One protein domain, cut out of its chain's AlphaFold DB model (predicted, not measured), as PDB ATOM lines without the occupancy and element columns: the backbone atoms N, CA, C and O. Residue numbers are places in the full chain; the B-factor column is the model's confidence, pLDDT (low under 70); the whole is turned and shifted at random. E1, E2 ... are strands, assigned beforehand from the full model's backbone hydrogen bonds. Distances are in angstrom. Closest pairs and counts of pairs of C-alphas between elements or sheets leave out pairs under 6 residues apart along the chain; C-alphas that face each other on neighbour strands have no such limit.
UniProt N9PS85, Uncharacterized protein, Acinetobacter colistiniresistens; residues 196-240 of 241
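AT A GLANCE: This is residues 196 to 240 of the 241 residues of an uncharacterized protein of Acinetobacter colistiniresistens (UniProt N9PS85). What shape do these atoms make? A single five-stranded sheet, strongly twisted, curls round like part of a small barrel; it is left open between its edge strands E4 and E5, which meet only through the link between them. E2, the longest strand, bends on its way and joins the E3 and E4 part of the sheet to the E1 and E5 part. What is it made of? The printed part has 45 residues with five named strands, E1 to E5 along the chain, and no named helix; the class is all strand, and the sheet's order is E4, E3, E2, E1, E5, antiparallel throughout. How large is it? It is compact, with a radius of gyration of the C-alphas of 9.9 A and spans of 29 by 20 by 19 A.

HOW THE PARTS SIT: What are the first strands' neighbours? E1, residues 196 to 198, is antiparallel to E2, residues 204 to 211, in a hairpin, with N 196 and O 205 2.8 A apart, within hydrogen-bond range. E1 is also antiparallel to E5, residues 235 to 239, at 162 degrees between directions; C-alphas 198 and 235 face each other at 4.6 A, and N 236 and O 197 are 2.9 A apart, within hydrogen-bond range. How does the sheet go on beyond E2? E2 bends by 61 degrees at residue 208 and pairs in a staggered way, with E1 over residues 204 to 205 and with E3, residues 214 to 219, over residues 205 to 211. E2 and E3 are a hairpin, antiparallel at 149 degrees, with N 206 and O 218 within hydrogen-bond range at 2.7 A. What is beside E3 on its other side? E4, residues 227 to 231, is antiparallel to it at 145 degrees, also a hairpin, with N 217 and O 228 within hydrogen-bond range at 2.8 A; E1 to E4 are a meander, each strand the antiparallel neighbour of the one before. Which strands stay apart? E3 and E5 are apart, and E1 and E3 are only just apart, their closest C-alphas 8.1 A from each other.

IN THESE COORDINATES: Where does the first strand begin? C-alpha 196 of E1 is at (176.062, 166.799, 199.352). How long are the longer strands? From first to last C-alpha, E2 measures 20.2 A, E3 16.1 A and E4 13.5 A. Where does E5 end? It ends with C-alpha 239 at (176.666, 160.497, 198.866).

THE WHOLE: What lies farthest apart? The C-alphas of Gly 212 and Gln 223 are the two farthest apart, at 29.2 A. Are there cuts or long links? The printed part has no cut and no long link; the link from E3 to E4 is short, and the other three are tight. Where is confidence low? The mean pLDDT of the printed part is 84.0, and residues 221 to 223 are under 70.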
ATOM      1  N   VAL A 196     176.613 166.149 200.540       85.62
ATOM      2  CA  VAL A 196     176.062 166.799 199.352       85.62
ATOM      3  C   VAL A 196     177.124 167.689 198.724       85.62
ATOM      4  O   VAL A 196     177.781 168.480 199.410       85.62
ATOM      5  N   VAL A 197     177.267 167.569 197.405       84.62
ATOM      6  CA  VAL A 197     178.088 168.457 196.573       84.62
ATOM      7  C   VAL A 197     177.164 169.407 195.817       84.62
ATOM      8  O   VAL A 197     176.213 168.972 195.166       84.62
ATOM      9  N   VAL A 198     177.424 170.709 195.939       86.81
ATOM     10  CA  VAL A 198     176.610 171.783 195.348       86.81
ATOM     11  C   VAL A 198     177.352 172.390 194.162       86.81
ATOM     12  O   VAL A 198     178.550 172.665 194.266       86.81
ATOM     13  N   LYS A 199     176.630 172.670 193.070       84.06
ATOM     14  CA  LYS A 199     177.170 173.299 191.854       84.06
ATOM     15  C   LYS A 199     177.977 174.551 192.179       84.06
ATOM     16  O   LYS A 199     177.500 175.458 192.863       84.06
ATOM     17  N   GLY A 200     179.205 174.608 191.669       77.69
ATOM     18  CA  GLY A 200     180.081 175.775 191.813       77.69
ATOM     19  C   GLY A 200     180.591 176.036 193.236       77.69
ATOM     20  O   GLY A 200     181.157 177.099 193.483       77.69
ATOM     21  N   SER A 201     180.421 175.098 194.177       78.69
ATOM     22  CA  SER A 201     180.994 175.194 195.521       78.69
ATOM     23  C   SER A 201     182.003 174.069 195.763       78.69
ATOM     24  O   SER A 201     181.626 172.903 195.713       78.69
ATOM     25  N   PRO A 202     183.268 174.376 196.109       77.69
ATOM     26  CA  PRO A 202     184.238 173.347 196.500       77.69
ATOM     27  C   PRO A 202     183.968 172.786 197.909       77.69
ATOM     28  O   PRO A 202     184.644 171.860 198.355       77.69
ATOM     29  N   LYS A 203     183.012 173.374 198.641       83.19
ATOM     30  CA  LYS A 203     182.684 173.021 200.023       83.19
ATOM     31  C   LYS A 203     181.809 171.770 200.067       83.19
ATOM     32  O   LYS A 203     180.918 171.588 199.240       83.19
ATOM     33  N   LYS A 204     182.042 170.937 201.081       83.44
ATOM     34  CA  LYS A 204     181.234 169.748 201.375       83.44
ATOM     35  C   LYS A 204     180.129 170.118 202.351       83.44
ATOM     36  O   LYS A 204     180.394 170.732 203.386       83.44
ATOM     37  N   TRP A 205     178.909 169.712 202.035       87.25
ATOM     38  CA  TRP A 205     177.729 170.024 202.829       87.25
ATOM     39  C   TRP A 205     177.093 168.745 203.361       87.25
ATOM     40  O   TRP A 205     177.211 167.687 202.755       87.25
ATOM     41  N   TYR A 206     176.411 168.839 204.491       88.69
ATOM     42  CA  TYR A 206     175.529 167.806 205.006       88.69
ATOM     43  C   TYR A 206     174.084 168.167 204.699       88.69
ATOM     44  O   TYR A 206     173.655 169.296 204.949       88.69
ATOM     45  N   LEU A 207     173.336 167.194 204.187       87.25
ATOM     46  CA  LEU A 207     171.897 167.305 204.008       87.25
ATOM     47  C   LEU A 207     171.211 167.312 205.375       87.25
ATOM     48  O   LEU A 207     171.335 166.345 206.123       87.25
ATOM     49  N   VAL A 208     170.492 168.386 205.699       88.00
ATOM     50  CA  VAL A 208     169.738 168.488 206.957       88.00
ATOM     51  C   VAL A 208     168.265 168.186 206.733       88.00
ATOM     52  O   VAL A 208     167.678 167.408 207.479       88.00
ATOM     53  N   ASP A 209     167.656 168.818 205.733       87.31
ATOM     54  CA  ASP A 209     166.232 168.647 205.448       87.31
ATOM     55  C   ASP A 209     165.904 169.022 204.001       87.31
ATOM     56  O   ASP A 209     166.597 169.840 203.390       87.31
ATOM     57  N   ILE A 210     164.816 168.464 203.474       86.44
ATOM     58  CA  ILE A 210     164.285 168.776 202.143       86.44
ATOM     59  C   ILE A 210     162.825 169.199 202.304       86.44
ATOM     60  O   ILE A 210     162.007 168.448 202.834       86.44
ATOM     61  N   SER A 211     162.490 170.396 201.825       85.81
ATOM     62  CA  SER A 211     161.122 170.916 201.794       85.81
ATOM     63  C   SER A 211     160.761 171.338 200.373       85.81
ATOM     64  O   SER A 211     161.060 172.451 199.946       85.81
ATOM     65  N   GLY A 212     160.116 170.432 199.635       82.31
ATOM     66  CA  GLY A 212     159.747 170.669 198.240       82.31
ATOM     67  C   GLY A 212     160.978 170.812 197.345       82.31
ATOM     68  O   GLY A 212     161.752 169.871 197.198       82.31
ATOM     69  N   ASP A 213     161.141 171.989 196.750       84.38
ATOM     70  CA  ASP A 213     162.274 172.371 195.905       84.38
ATOM     71  C   ASP A 213     163.470 172.914 196.698       84.38
ATOM     72  O   ASP A 213     164.562 173.025 196.144       84.38
ATOM     73  N   LYS A 214     163.294 173.227 197.985       88.69
ATOM     74  CA  LYS A 214     164.331 173.802 198.845       88.69
ATOM     75  C   LYS A 214     164.996 172.740 199.702       88.69
ATOM     76  O   LYS A 214     164.354 171.844 200.251       88.69
ATOM     77  N   VAL A 215     166.300 172.890 199.863       89.50
ATOM     78  CA  VAL A 215     167.145 171.996 200.642       89.50
ATOM     79  C   VAL A 215     167.920 172.806 201.665       89.50
ATOM     80  O   VAL A 215     168.599 173.776 201.325       89.50
ATOM     81  N   LEU A 216     167.825 172.388 202.925       90.38
ATOM     82  CA  LEU A 216     168.624 172.924 204.013       90.38
ATOM     83  C   LEU A 216     169.914 172.116 204.128       90.38
ATOM     84  O   LEU A 216     169.896 170.904 204.363       90.38
ATOM     85  N   LEU A 217     171.030 172.814 203.985       89.69
ATOM     86  CA  LEU A 217     172.372 172.271 204.071       89.69
ATOM     87  C   LEU A 217     173.106 172.853 205.273       89.69
ATOM     88  O   LEU A 217     172.934 174.024 205.617       89.69
ATOM     89  N   LYS A 218     173.976 172.041 205.866       88.31
ATOM     90  CA  LYS A 218     174.929 172.457 206.896       88.31
ATOM     91  C   LYS A 218     176.351 172.269 206.389       88.31
ATOM     92  O   LYS A 218     176.659 171.230 205.814       88.31
ATOM     93  N   GLU A 219     177.225 173.246 206.587       85.50
ATOM     94  CA  GLU A 219     178.616 173.120 206.152       85.50
ATOM     95  C   GLU A 219     179.382 172.098 207.005       85.50
ATOM     96  O   GLU A 219     179.232 172.033 208.229       85.50
ATOM     97  N   LYS A 220     180.222 171.285 206.362       76.81
ATOM     98  CA  LYS A 220     181.114 170.346 207.048       76.81
ATOM     99  C   LYS A 220     182.389 171.070 207.497       76.81
ATOM    100  O   LYS A 220     183.001 171.770 206.701       76.81
ATOM    101  N   ASN A 221     182.847 170.803 208.726       66.56
ATOM    102  CA  ASN A 221     184.146 171.253 209.265       66.56
ATOM    103  C   ASN A 221     184.320 172.767 209.538       66.56
ATOM    104  O   ASN A 221     185.416 173.294 209.362       66.56
ATOM    105  N   ILE A 222     183.301 173.458 210.055       65.38
ATOM    106  CA  ILE A 222     183.474 174.802 210.642       65.38
ATOM    107  C   ILE A 222     183.111 174.757 212.137       65.38
ATOM    108  O   ILE A 222     182.216 174.008 212.528       65.38
ATOM    109  N   GLN A 223     183.856 175.491 212.979       64.50
ATOM    110  CA  GLN A 223     183.544 175.658 214.413       64.50
ATOM    111  C   GLN A 223     182.197 176.369 214.620       64.50
ATOM    112  O   GLN A 223     181.471 176.053 215.558       64.50
ATOM    113  N   ASP A 224     181.857 177.269 213.703       71.31
ATOM    114  CA  ASP A 224     180.563 177.923 213.573       71.31
ATOM    115  C   ASP A 224     179.574 177.102 212.731       71.31
ATOM    116  O   ASP A 224     179.898 176.576 211.661       71.31
ATOM    117  N   ASP A 225     178.325 177.035 213.194       78.38
ATOM    118  CA  ASP A 225     177.237 176.387 212.467       78.38
ATOM    119  C   ASP A 225     176.772 177.257 211.287       78.38
ATOM    120  O   ASP A 225     175.919 178.137 211.425       78.38
ATOM    121  N   VAL A 226     177.325 176.991 210.103       85.44
ATOM    122  CA  VAL A 226     176.915 177.643 208.854       85.44
ATOM    123  C   VAL A 226     175.840 176.812 208.159       85.44
ATOM    124  O   VAL A 226     176.073 175.666 207.762       85.44
ATOM    125  N   PHE A 227     174.668 177.417 207.969       87.81
ATOM    126  CA  PHE A 227     173.561 176.833 207.216       87.81
ATOM    127  C   PHE A 227     173.358 177.559 205.893       87.81
ATOM    128  O   PHE A 227     173.435 178.786 205.821       87.81
ATOM    129  N   LYS A 228     173.051 176.796 204.846       88.56
ATOM    130  CA  LYS A 228     172.716 177.321 203.525       88.56
ATOM    131  C   LYS A 228     171.426 176.683 203.037       88.56
ATOM    132  O   LYS A 228     171.248 175.477 203.143       88.56
ATOM    133  N   MET A 229     170.543 177.498 202.476       89.75
ATOM    134  CA  MET A 229     169.394 177.019 201.720       89.75
ATOM    135  C   MET A 229     169.742 177.074 200.234       89.75
ATOM    136  O   MET A 229     170.212 178.107 199.755       89.75
ATOM    137  N   VAL A 230     169.534 175.971 199.528       91.00
ATOM    138  CA  VAL A 230     169.719 175.867 198.073       91.00
ATOM    139  C   VAL A 230     168.503 175.207 197.450       91.00
ATOM    140  O   VAL A 230     167.733 174.540 198.143       91.00
ATOM    141  N   GLU A 231     168.325 175.367 196.148       89.38
ATOM    142  CA  GLU A 231     167.329 174.584 195.426       89.38
ATOM    143  C   GLU A 231     167.861 173.181 195.106       89.38
ATOM    144  O   GLU A 231     169.047 172.988 194.846       89.38
ATOM    145  N   TYR A 232     166.977 172.185 195.061       86.94
ATOM    146  CA  TYR A 232     167.331 170.790 194.784       86.94
ATOM    147  C   TYR A 232     168.105 170.626 193.464       86.94
ATOM    148  O   TYR A 232     169.040 169.836 193.379       86.94
ATOM    149  N   LYS A 233     167.786 171.437 192.447       89.00
ATOM    150  CA  LYS A 233     168.463 171.448 191.134       89.00
ATOM    151  C   LYS A 233     169.938 171.888 191.179       89.00
ATOM    152  O   LYS A 233     170.673 171.704 190.199       89.00
ATOM    153  N   GLU A 234     170.359 172.513 192.278       87.62
ATOM    154  CA  GLU A 234     171.736 172.955 192.523       87.62
ATOM    155  C   GLU A 234     172.608 171.853 193.131       87.62
ATOM    156  O   GLU A 234     173.828 172.005 193.192       87.62
ATOM    157  N   ILE A 235     172.010 170.737 193.555       87.19
ATOM    158  CA  ILE A 235     172.733 169.571 194.055       87.19
ATOM    159  C   ILE A 235     173.247 168.757 192.866       87.19
ATOM    160  O   ILE A 235     172.480 168.385 191.980       87.19
ATOM    161  N   GLU A 236     174.551 168.484 192.842       86.19
ATOM    162  CA  GLU A 236     175.170 167.618 191.831       86.19
ATOM    163  C   GLU A 236     175.103 166.154 192.251       86.19
ATOM    164  O   GLU A 236     174.654 165.305 191.484       86.19
ATOM    165  N   THR A 237     175.521 165.873 193.487       85.75
ATOM    166  CA  THR A 237     175.667 164.506 193.989       85.75
ATOM    167  C   THR A 237     175.284 164.435 195.459       85.75
ATOM    168  O   THR A 237     175.657 165.305 196.251       85.75
ATOM    169  N   ILE A 238     174.570 163.369 195.819       86.06
ATOM    170  CA  ILE A 238     174.282 162.984 197.201       86.06
ATOM    171  C   ILE A 238     175.011 161.668 197.467       86.06
ATOM    172  O   ILE A 238     174.727 160.658 196.825       86.06
ATOM    173  N   THR A 239     175.941 161.683 198.414       84.56
ATOM    174  CA  THR A 239     176.666 160.497 198.866       84.56
ATOM    175  C   THR A 239     176.047 160.011 200.168       84.56
ATOM    176  O   THR A 239     176.065 160.726 201.175       84.56
ATOM    177  N   VAL A 240     175.504 158.796 200.137       79.12
ATOM    178  CA  VAL A 240     174.981 158.110 201.323       79.12
ATOM    179  C   VAL A 240     176.154 157.559 202.128       79.12
ATOM    180  O   VAL A 240     177.098 157.023 201.541       79.12
TER     181      VAL A 240